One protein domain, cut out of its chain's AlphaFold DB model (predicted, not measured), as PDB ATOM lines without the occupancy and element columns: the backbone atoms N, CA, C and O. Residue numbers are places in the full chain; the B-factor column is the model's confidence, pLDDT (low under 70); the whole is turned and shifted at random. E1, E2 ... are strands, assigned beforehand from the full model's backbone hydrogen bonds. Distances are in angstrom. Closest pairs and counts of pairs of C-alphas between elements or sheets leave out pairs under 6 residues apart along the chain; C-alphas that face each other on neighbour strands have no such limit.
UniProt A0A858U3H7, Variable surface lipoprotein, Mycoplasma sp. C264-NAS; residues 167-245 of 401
ATOM      1  N   VAL A 167      -8.430  41.383 -28.670       93.62
ATOM      2  CA  VAL A 167      -7.277  40.963 -27.873       93.62
ATOM      3  C   VAL A 167      -6.383  40.012 -28.676       93.62
ATOM      4  O   VAL A 167      -6.855  39.139 -29.408       93.62
ATOM      5  N   GLN A 168      -5.077  40.205 -28.546       94.69
ATOM      6  CA  GLN A 168      -4.055  39.326 -29.084       94.69
ATOM      7  C   GLN A 168      -3.214  38.774 -27.945       94.69
ATOM      8  O   GLN A 168      -2.879  39.462 -26.978       94.69
ATOM      9  N   PHE A 169      -2.845  37.514 -28.104       96.38
ATOM     10  CA  PHE A 169      -1.963  36.816 -27.202       96.38
ATOM     11  C   PHE A 169      -0.645  36.504 -27.901       96.38
ATOM     12  O   PHE A 169      -0.597  36.258 -29.107       96.38
ATOM     13  N   GLU A 170       0.429  36.483 -27.130       96.19
ATOM     14  CA  GLU A 170       1.764  36.140 -27.606       96.19
ATOM     15  C   GLU A 170       2.433  35.206 -26.604       96.19
ATOM     16  O   GLU A 170       2.226  35.320 -25.394       96.19
ATOM     17  N   PHE A 171       3.237  34.273 -27.100       93.75
ATOM     18  CA  PHE A 171       4.115  33.475 -26.251       93.75
ATOM     19  C   PHE A 171       5.482  34.127 -26.098       93.75
ATOM     20  O   PHE A 171       6.084  34.566 -27.070       93.75
ATOM     21  N   LYS A 172       6.036  34.103 -24.883       92.88
ATOM     22  CA  LYS A 172       7.414  34.554 -24.623       92.88
ATOM     23  C   LYS A 172       8.459  33.695 -25.337       92.88
ATOM     24  O   LYS A 172       9.507  34.205 -25.728       92.88
ATOM     25  N   ASN A 173       8.161  32.405 -25.483       89.81
ATOM     26  CA  ASN A 173       9.076  31.380 -25.970       89.81
ATOM     27  C   ASN A 173       8.510  30.661 -27.200       89.81
ATOM     28  O   ASN A 173       7.322  30.738 -27.511       89.81
ATOM     29  N   LYS A 174       9.379  29.932 -27.899       89.75
ATOM     30  CA  LYS A 174       8.983  29.016 -28.969       89.75
ATOM     31  C   LYS A 174       8.152  27.861 -28.395       89.75
ATOM     32  O   LYS A 174       8.532  27.278 -27.383       89.75
ATOM     33  N   ILE A 175       7.064  27.492 -29.070       86.88
ATOM     34  CA  ILE A 175       6.261  26.312 -28.711       86.88
ATOM     35  C   ILE A 175       6.766  25.120 -29.527       86.88
ATOM     36  O   ILE A 175       6.598  25.093 -30.748       86.88
ATOM     37  N   THR A 176       7.380  24.137 -28.868       84.31
ATOM     38  CA  THR A 176       7.861  22.908 -29.519       84.31
ATOM     39  C   THR A 176       6.956  21.723 -29.233       84.31
ATOM     40  O   THR A 176       6.503  21.545 -28.106       84.31
ATOM     41  N   LYS A 177       6.752  20.854 -30.227       72.25
ATOM     42  CA  LYS A 177       5.907  19.652 -30.077       72.25
ATOM     43  C   LYS A 177       6.526  18.566 -29.179       72.25
ATOM     44  O   LYS A 177       5.808  17.743 -28.621       72.25
ATOM     45  N   LEU A 178       7.860  18.513 -29.117       57.53
ATOM     46  CA  LEU A 178       8.620  17.366 -28.599       57.53
ATOM     47  C   LEU A 178       8.929  17.431 -27.101       57.53
ATOM     48  O   LEU A 178       9.117  16.387 -26.482       57.53
ATOM     49  N   GLU A 179       8.955  18.623 -26.514       48.09
ATOM     50  CA  GLU A 179       9.350  18.813 -25.122       48.09
ATOM     51  C   GLU A 179       8.139  19.240 -24.300       48.09
ATOM     52  O   GLU A 179       7.834  20.414 -24.140       48.09
ATOM     53  N   ASN A 180       7.472  18.222 -23.762       49.12
ATOM     54  CA  ASN A 180       6.394  18.301 -22.788       49.12
ATOM     55  C   ASN A 180       5.042  18.777 -23.337       49.12
ATOM     56  O   ASN A 180       4.826  19.939 -23.658       49.12
ATOM     57  N   TYR A 181       4.049  17.901 -23.181       57.56
ATOM     58  CA  TYR A 181       2.631  18.252 -23.033       57.56
ATOM     59  C   TYR A 181       2.359  19.248 -21.871       57.56
ATOM     60  O   TYR A 181       1.210  19.450 -21.497       57.56
ATOM     61  N   ASN A 182       3.389  19.873 -21.285       58.12
ATOM     62  CA  ASN A 182       3.293  20.915 -20.273       58.12
ATOM     63  C   ASN A 182       3.260  22.271 -20.966       58.12
ATOM     64  O   ASN A 182       4.192  23.070 -20.880       58.12
ATOM     65  N   PHE A 183       2.160  22.525 -21.660       73.38
ATOM     66  CA  PHE A 183       1.805  23.883 -22.016       73.38
ATOM     67  C   PHE A 183       1.770  24.745 -20.744       73.38
ATOM     68  O   PHE A 183       1.001  24.462 -19.823       73.38
ATOM     69  N   ASN A 184       2.633  25.760 -20.665       81.50
ATOM     70  CA  ASN A 184       2.739  26.622 -19.494       81.50
ATOM     71  C   ASN A 184       2.151  28.003 -19.790       81.50
ATOM     72  O   ASN A 184       2.768  28.833 -20.455       81.50
ATOM     73  N   PHE A 185       0.977  28.274 -19.226       83.25
ATOM     74  CA  PHE A 185       0.286  29.559 -19.364       83.25
ATOM     75  C   PHE A 185       1.074  30.749 -18.814       83.25
ATOM     76  O   PHE A 185       0.791  31.880 -19.188       83.25
ATOM     77  N   LYS A 186       2.093  30.533 -17.973       87.56
ATOM     78  CA  LYS A 186       2.958  31.620 -17.478       87.56
ATOM     79  C   LYS A 186       3.785  32.287 -18.588       87.56
ATOM     80  O   LYS A 186       4.260  33.418 -18.416       87.56
ATOM     81  N   ASP A 187       3.952  31.596 -19.714       91.25
ATOM     82  CA  ASP A 187       4.652  32.113 -20.890       91.25
ATOM     83  C   ASP A 187       3.724  32.850 -21.859       91.25
ATOM     84  O   ASP A 187       4.210  33.498 -22.783       91.25
ATOM     85  N   LEU A 188       2.411  32.786 -21.638       94.50
ATOM     86  CA  LEU A 188       1.409  33.504 -22.408       94.50
ATOM     87  C   LEU A 188       1.279  34.938 -21.875       94.50
ATOM     88  O   LEU A 188       1.165  35.157 -20.669       94.50
ATOM     89  N   ILE A 189       1.280  35.919 -22.773       95.38
ATOM     90  CA  ILE A 189       1.056  37.332 -22.453       95.38
ATOM     91  C   ILE A 189      -0.052  37.915 -23.324       95.38
ATOM     92  O   ILE A 189      -0.292  37.454 -24.439       95.38
ATOM     93  N   ILE A 190      -0.703  38.957 -22.812       96.38
ATOM     94  CA  ILE A 190      -1.654  39.775 -23.564       96.38
ATOM     95  C   ILE A 190      -0.855  40.912 -24.207       96.38
ATOM     96  O   ILE A 190      -0.262  41.722 -23.498       96.38
ATOM     97  N   SER A 191      -0.770  40.947 -25.538       92.56
ATOM     98  CA  SER A 191       0.202  41.803 -26.238       92.56
ATOM     99  C   SER A 191      -0.306  43.217 -26.526       92.56
ATOM    100  O   SER A 191       0.499  44.131 -26.690       92.56
ATOM    101  N   ASN A 192      -1.624  43.420 -26.580       91.75
ATOM    102  CA  ASN A 192      -2.237  44.672 -27.036       91.75
ATOM    103  C   ASN A 192      -3.329  45.223 -26.100       91.75
ATOM    104  O   ASN A 192      -4.101  46.088 -26.513       91.75
ATOM    105  N   LEU A 193      -3.413  44.739 -24.859       92.88
ATOM    106  CA  LEU A 193      -4.442  45.153 -23.906       92.88
ATOM    107  C   LEU A 193      -3.864  45.258 -22.489       92.88
ATOM    108  O   LEU A 193      -3.331  44.293 -21.946       92.88
ATOM    109  N   GLN A 194      -3.973  46.448 -21.896       92.31
ATOM    110  CA  GLN A 194      -3.539  46.734 -20.526       92.31
ATOM    111  C   GLN A 194      -4.694  46.580 -19.528       92.31
ATOM    112  O   GLN A 194      -5.855  46.768 -19.888       92.31
ATOM    113  N   GLY A 195      -4.366  46.276 -18.267       92.19
ATOM    114  CA  GLY A 195      -5.349  46.136 -17.182       92.19
ATOM    115  C   GLY A 195      -6.105  44.804 -17.172       92.19
ATOM    116  O   GLY A 195      -7.059  44.652 -16.415       92.19
ATOM    117  N   PHE A 196      -5.690  43.840 -17.999       94.12
ATOM    118  CA  PHE A 196      -6.231  42.484 -18.024       94.12
ATOM    119  C   PHE A 196      -5.146  41.468 -17.673       94.12
ATOM    120  O   PHE A 196      -3.963  41.659 -17.956       94.12
ATOM    121  N   SER A 197      -5.575  40.366 -17.074       94.75
ATOM    122  CA  SER A 197      -4.763  39.205 -16.729       94.75
ATOM    123  C   SER A 197      -5.427  37.935 -17.252       94.75
ATOM    124  O   SER A 197      -6.638  37.899 -17.469       94.75
ATOM    125  N   ILE A 198      -4.639  36.889 -17.479       94.81
ATOM    126  CA  ILE A 198      -5.153  35.581 -17.898       94.81
ATOM    127  C   ILE A 198      -5.728  34.860 -16.674       94.81
ATOM    128  O   ILE A 198      -5.073  34.783 -15.634       94.81
ATOM    129  N   ASP A 199      -6.941  34.324 -16.797       92.88
ATOM    130  CA  ASP A 199      -7.569  33.493 -15.773       92.88
ATOM    131  C   ASP A 199      -6.983  32.076 -15.839       92.88
ATOM    132  O   ASP A 199      -7.398  31.240 -16.640       92.88
ATOM    133  N   THR A 200      -5.961  31.811 -15.024       90.19
ATOM    134  CA  THR A 200      -5.218  30.539 -15.051       90.19
ATOM    135  C   THR A 200      -6.021  29.341 -14.564       90.19
ATOM    136  O   THR A 200      -5.538  28.222 -14.686       90.19
ATOM    137  N   ASP A 201      -7.216  29.555 -14.020       88.94
ATOM    138  CA  ASP A 201      -8.098  28.482 -13.560       88.94
ATOM    139  C   ASP A 201      -9.123  28.076 -14.633       88.94
ATOM    140  O   ASP A 201      -9.709  26.998 -14.552       88.94
ATOM    141  N   ASP A 202      -9.315  28.907 -15.664       87.75
ATOM    142  CA  ASP A 202     -10.277  28.679 -16.742       87.75
ATOM    143  C   ASP A 202      -9.594  28.684 -18.113       87.75
ATOM    144  O   ASP A 202      -9.632  29.645 -18.888       87.75
ATOM    145  N   PHE A 203      -8.969  27.553 -18.424       89.44
ATOM    146  CA  PHE A 203      -8.360  27.318 -19.722       89.44
ATOM    147  C   PHE A 203      -8.619  25.901 -20.219       89.44
ATOM    148  O   PHE A 203      -8.867  24.961 -19.463       89.44
ATOM    149  N   THR A 204      -8.506  25.706 -21.527       91.31
ATOM    150  CA  THR A 204      -8.458  24.376 -22.148       91.31
ATOM    151  C   THR A 204      -7.667  24.473 -23.441       91.31
ATOM    152  O   THR A 204      -7.719  25.501 -24.108       91.31
ATOM    153  N   TYR A 205      -6.926  23.436 -23.821       93.25
ATOM    154  CA  TYR A 205      -6.152  23.465 -25.058       93.25
ATOM    155  C   TYR A 205      -5.983  22.078 -25.674       93.25
ATOM    156  O   TYR A 205      -6.132  21.053 -25.008       93.25
ATOM    157  N   PHE A 206      -5.634  22.061 -26.958       91.56
ATOM    158  CA  PHE A 206      -5.211  20.865 -27.673       91.56
ATOM    159  C   PHE A 206      -4.163  21.195 -28.738       91.56
ATOM    160  O   PHE A 206      -4.088  22.315 -29.246       91.56
ATOM    161  N   PHE A 207      -3.357  20.198 -29.093       91.12
ATOM    162  CA  PHE A 207      -2.343  20.313 -30.135       91.12
ATOM    163  C   PHE A 207      -2.790  19.608 -31.414       91.12
ATOM    164  O   PHE A 207      -3.380  18.528 -31.372       91.12
ATOM    165  N   THR A 208      -2.442  20.198 -32.550       90.31
ATOM    166  CA  THR A 208      -2.368  19.527 -33.849       90.31
ATOM    167  C   THR A 208      -0.900  19.342 -34.233       90.31
ATOM    168  O   THR A 208       0.010  19.618 -33.449       90.31
ATOM    169  N   ASP A 209      -0.636  18.876 -35.452       87.81
ATOM    170  CA  ASP A 209       0.738  18.746 -35.936       87.81
ATOM    171  C   ASP A 209       1.457  20.086 -36.110       87.81
ATOM    172  O   ASP A 209       2.684  20.122 -36.063       87.81
ATOM    173  N   THR A 210       0.703  21.167 -36.303       92.88
ATOM    174  CA  THR A 210       1.233  22.478 -36.696       92.88
ATOM    175  C   THR A 210       0.776  23.615 -35.795       92.88
ATOM    176  O   THR A 210       1.355  24.697 -35.868       92.88
ATOM    177  N   HIS A 211      -0.231  23.395 -34.946       94.75
ATOM    178  CA  HIS A 211      -0.812  24.440 -34.110       94.75
ATOM    179  C   HIS A 211      -1.091  23.963 -32.686       94.75
ATOM    180  O   HIS A 211      -1.425  22.806 -32.439       94.75
ATOM    181  N   LEU A 212      -1.031  24.904 -31.757       93.69
ATOM    182  CA  LEU A 212      -1.703  24.838 -30.470       93.69
ATOM    183  C   LEU A 212      -3.028  25.594 -30.594       93.69
ATOM    184  O   LEU A 212      -3.045  26.722 -31.070       93.69
ATOM    185  N   ASN A 213      -4.117  25.003 -30.124       94.94
ATOM    186  CA  ASN A 213      -5.439  25.619 -30.078       94.94
ATOM    187  C   ASN A 213      -5.820  25.778 -28.607       94.94
ATOM    188  O   ASN A 213      -5.720  24.806 -27.858       94.94
ATOM    189  N   ALA A 214      -6.266  26.959 -28.183       94.56
ATOM    190  CA  ALA A 214      -6.564  27.240 -26.782       94.56
ATOM    191  C   ALA A 214      -7.863  28.036 -26.596       94.56
ATOM    192  O   ALA A 214      -8.153  28.958 -27.356       94.56
ATOM    193  N   ARG A 215      -8.604  27.694 -25.540       94.88
ATOM    194  CA  ARG A 215      -9.610  28.533 -24.888       94.88
ATOM    195  C   ARG A 215      -8.916  29.272 -23.752       94.88
ATOM    196  O   ARG A 215      -8.401  28.624 -22.838       94.88
ATOM    197  N   ILE A 216      -8.897  30.595 -23.823       94.94
ATOM    198  CA  ILE A 216      -8.244  31.472 -22.853       94.94
ATOM    199  C   ILE A 216      -9.290  32.434 -22.314       94.94
ATOM    200  O   ILE A 216      -9.876  33.195 -23.082       94.94
ATOM    201  N   THR A 217      -9.492  32.433 -21.004       93.06
ATOM    202  CA  THR A 217     -10.286  33.463 -20.338       93.06
ATOM    203  C   THR A 217      -9.357  34.553 -19.806       93.06
ATOM    204  O   THR A 217      -8.305  34.263 -19.238       93.06
ATOM    205  N   ILE A 218      -9.719  35.817 -20.014       93.62
ATOM    206  CA  ILE A 218      -9.050  36.976 -19.415       93.62
ATOM    207  C   ILE A 218      -9.993  37.679 -18.443       93.62
ATOM    208  O   ILE A 218     -11.212  37.629 -18.614       93.62
ATOM    209  N   LYS A 219      -9.425  38.348 -17.439       92.19
ATOM    210  CA  LYS A 219     -10.152  39.127 -16.435       92.19
ATOM    211  C   LYS A 219      -9.436  40.427 -16.080       92.19
ATOM    212  O   LYS A 219      -8.203  40.464 -16.083       92.19
ATOM    213  N   ASN A 220     -10.193  41.471 -15.757       91.56
ATOM    214  CA  ASN A 220      -9.663  42.707 -15.170       91.56
ATOM    215  C   ASN A 220     -10.005  42.816 -13.674       91.56
ATOM    216  O   ASN A 220     -10.738  41.989 -13.127       91.56
ATOM    217  N   ASP A 221      -9.519  43.878 -13.028       88.62
ATOM    218  CA  ASP A 221      -9.766  44.158 -11.604       88.62
ATOM    219  C   ASP A 221     -11.252  44.412 -11.286       88.62
ATOM    220  O   ASP A 221     -11.686  44.270 -10.147       88.62
ATOM    221  N   SER A 222     -12.055  44.751 -12.300       82.50
ATOM    222  CA  SER A 222     -13.513  44.920 -12.191       82.50
ATOM    223  C   SER A 222     -14.295  43.619 -12.424       82.50
ATOM    224  O   SER A 222     -15.520  43.653 -12.565       82.50
ATOM    225  N   ASN A 223     -13.602  42.473 -12.471       79.31
ATOM    226  CA  ASN A 223     -14.162  41.141 -12.707       79.31
ATOM    227  C   ASN A 223     -14.955  41.022 -14.025       79.31
ATOM    228  O   ASN A 223     -15.858  40.190 -14.149       79.31
ATOM    229  N   ILE A 224     -14.630  41.854 -15.018       84.31
ATOM    230  CA  ILE A 224     -15.086  41.644 -16.392       84.31
ATOM    231  C   ILE A 224     -14.309  40.458 -16.934       84.31
ATOM    232  O   ILE A 224     -13.078  40.487 -16.935       84.31
ATOM    233  N   LYS A 225     -15.026  39.430 -17.390       87.81
ATOM    234  CA  LYS A 225     -14.430  38.232 -17.979       87.81
ATOM    235  C   LYS A 225     -14.727  38.164 -19.466       87.81
ATOM    236  O   LYS A 225     -15.830  38.489 -19.898       87.81
ATOM    237  N   SER A 226     -13.762  37.686 -20.239       88.19
ATOM    238  CA  SER A 226     -13.988  37.349 -21.641       88.19
ATOM    239  C   SER A 226     -13.215  36.106 -22.034       88.19
ATOM    240  O   SER A 226     -12.060  35.938 -21.646       88.19
ATOM    241  N   THR A 227     -13.869  35.233 -22.792       91.69
ATOM    242  CA  THR A 227     -13.305  33.968 -23.256       91.69
ATOM    243  C   THR A 227     -12.987  34.069 -24.737       91.69
ATOM    244  O   THR A 227     -13.846  34.401 -25.553       91.69
ATOM    245  N   HIS A 228     -11.754  33.721 -25.083       94.00
ATOM    246  CA  HIS A 228     -11.219  33.766 -26.432       94.00
ATOM    247  C   HIS A 228     -10.810  32.371 -26.884       94.00
ATOM    248  O   HIS A 228     -10.231  31.600 -26.116       94.00
ATOM    249  N   TYR A 229     -11.085  32.062 -28.147       95.19
ATOM    250  CA  TYR A 229     -10.651  30.832 -28.799       95.19
ATOM    251  C   TYR A 229      -9.590  31.203 -29.816       95.19
ATOM    252  O   TYR A 229      -9.842  31.994 -30.724       95.19
ATOM    253  N   VAL A 230      -8.391  30.665 -29.637       96.19
ATOM    254  CA  VAL A 230      -7.226  31.097 -30.400       96.19
ATOM    255  C   VAL A 230      -6.367  29.939 -30.875       96.19
ATOM    256  O   VAL A 230      -6.388  28.847 -30.304       96.19
ATOM    257  N   ILE A 231      -5.568  30.211 -31.902       96.31
ATOM    258  CA  ILE A 231      -4.552  29.305 -32.429       96.31
ATOM    259  C   ILE A 231      -3.178  29.960 -32.428       96.31
ATOM    260  O   ILE A 231      -3.040  31.130 -32.772       96.31
ATOM    261  N   PHE A 232      -2.161  29.179 -32.085       95.50
ATOM    262  CA  PHE A 232      -0.752  29.547 -32.156       95.50
ATOM    263  C   PHE A 232      -0.043  28.573 -33.080       95.50
ATOM    264  O   PHE A 232      -0.227  27.359 -32.969       95.50
ATOM    265  N   LYS A 233       0.793  29.089 -33.974       95.12
ATOM    266  CA  LYS A 233       1.620  28.253 -34.836       95.12
ATOM    267  C   LYS A 233       2.778  27.662 -34.032       95.12
ATOM    268  O   LYS A 233       3.454  28.364 -33.281       95.12
ATOM    269  N   LEU A 234       2.990  26.357 -34.170       92.50
ATOM    270  CA  LEU A 234       4.118  25.675 -33.542       92.50
ATOM    271  C   LEU A 234       5.419  26.015 -34.264       92.50
ATOM    272  O   LEU A 234       5.430  26.380 -35.439       92.50
ATOM    273  N   GLU A 235       6.525  25.839 -33.550       91.12
ATOM    274  CA  GLU A 235       7.888  26.026 -34.047       91.12
ATOM    275  C   GLU A 235       8.257  27.463 -34.470       91.12
ATOM    276  O   GLU A 235       9.370  27.706 -34.941       91.12
ATOM    277  N   GLU A 236       7.372  28.431 -34.250       92.25
ATOM    278  CA  GLU A 236       7.637  29.850 -34.454       92.25
ATOM    279  C   GLU A 236       8.241  30.477 -33.189       92.25
ATOM    280  O   GLU A 236       7.920  30.081 -32.066       92.25
ATOM    281  N   ASN A 237       9.148  31.440 -33.355       92.56
ATOM    282  CA  ASN A 237       9.688  32.200 -32.230       92.56
ATOM    283  C   ASN A 237       8.665  33.255 -31.814       92.56
ATOM    284  O   ASN A 237       8.319  34.109 -32.623       92.56
ATOM    285  N   LYS A 238       8.235  33.214 -30.550       92.81
ATOM    286  CA  LYS A 238       7.217  34.117 -29.994       92.81
ATOM    287  C   LYS A 238       5.918  34.147 -30.816       92.81
ATOM    288  O   LYS A 238       5.534  35.197 -31.333       92.81
ATOM    289  N   PRO A 239       5.247  32.994 -30.990       94.94
ATOM    290  CA  PRO A 239       4.065  32.922 -31.832       94.94
ATOM    291  C   PRO A 239       2.958  33.825 -31.290       94.94
ATOM    292  O   PRO A 239       2.656  33.819 -30.092       94.94
ATOM    293  N   LYS A 240       2.327  34.557 -32.207       96.38
ATOM    294  CA  LYS A 240       1.123  35.346 -31.940       96.38
ATOM    295  C   LYS A 240      -0.126  34.521 -32.212       96.38
ATOM    296  O   LYS A 240      -0.146  33.667 -33.100       96.38
ATOM    297  N   SER A 241      -1.175  34.787 -31.447       96.12
ATOM    298  CA  SER A 241      -2.466  34.137 -31.617       96.12
ATOM    299  C   SER A 241      -3.213  34.649 -32.844       96.12
ATOM    300  O   SER A 241      -3.221  35.851 -33.104       96.12
ATOM    301  N   SER A 242      -3.966  33.772 -33.499       95.75
ATOM    302  CA  SER A 242      -5.105  34.156 -34.343       95.75
ATOM    303  C   SER A 242      -6.410  33.705 -33.691       95.75
ATOM    304  O   SER A 242      -6.454  32.616 -33.122       95.75
ATOM    305  N   ASN A 243      -7.463  34.522 -33.766       93.56
ATOM    306  CA  ASN A 243      -8.788  34.139 -33.274       93.56
ATOM    307  C   ASN A 243      -9.401  33.056 -34.169       93.56
ATOM    308  O   ASN A 243      -9.227  33.073 -35.387       93.56
ATOM    309  N   ILE A 244     -10.143  32.139 -33.558       95.19
ATOM    310  CA  ILE A 244     -10.934  31.121 -34.250       95.19
ATOM    311  C   ILE A 244     -12.354  31.081 -33.699       95.19
ATOM    312  O   ILE A 244     -12.625  31.516 -32.583       95.19
ATOM    313  N   GLU A 245     -13.272  30.538 -34.491       93.44
ATOM    314  CA  GLU A 245     -14.649  30.337 -34.055       93.44
ATOM    315  C   GLU A 245     -14.753  29.232 -32.994       93.44
ATOM    316  O   GLU A 245     -14.063  28.209 -33.060       93.44
TER     317      GLU A 245
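What this domain is: This is residues 167 to 245 of the 401 residues of the protein "Variable surface lipoprotein" of Mycoplasma sp. C264-NAS (UniProt A0A858U3H7). A strongly twisted sheet of three long strands, E3, E4 and E5, has a small two-strand hairpin, E1 and E2, over one face. A long loop, residues 172 to 187, joins E1 to E2, and its Leu 178 and the E4 to E5 turn at Ser 222 mark the two far ends of the model. The printed part has 79 residues with no named helix and five strands, E1 to E5; the class is all strand, with 37 residues, under half, in named elements. Both sheets are antiparallel, the larger in the order E3, E4, E5. The whole is compact, with a radius of gyration of the C-alphas of 12.1 A, and its outline is elongated, 39 by 22 by 20 A.

Where its parts are: Find C-alpha 196 at (-6.231, 42.484, -18.024); from there E3, residues 196 to 207, runs 25.6 A and bends by 80 degrees at residue 201. E4, residues 211 to 220, spans 27.8 A, and E5, residues 225 to 233, spans 25.3 A to C-alpha 233 at (1.620, 28.253, -34.836). E1 is residues 169 to 171, and E2 is residues 188 to 190.

How they stand to each other: E3, E4 and E5 form a meander, each strand the antiparallel neighbour of the one before. In the E3 and E4 hairpin, look for N 206 and O 213, 2.9 A apart; in the E4 and E5 hairpin, N 214 and O 230 are 2.8 A apart. In the hairpin of E1 and E2, N 189 and O 170 are 2.9 A apart. The closest C-alphas of E2 and E3, those of Ile 190 and Ser 197, are 7.5 A apart. E1 and E5 are near each other, with 6 pairs of C-alphas within 10 A, while E1 and E4 are apart. Residues 242 to 243 pair antiparallel with residues 230 to 231 of E5.

The domain as a whole: The C-alphas of Leu 178 and Ser 222, the two farthest apart, are 39.0 A from each other. The printed part has no cut, and E1 to E2 is the long link. Look at residues 178 to 182 for pLDDT under 70.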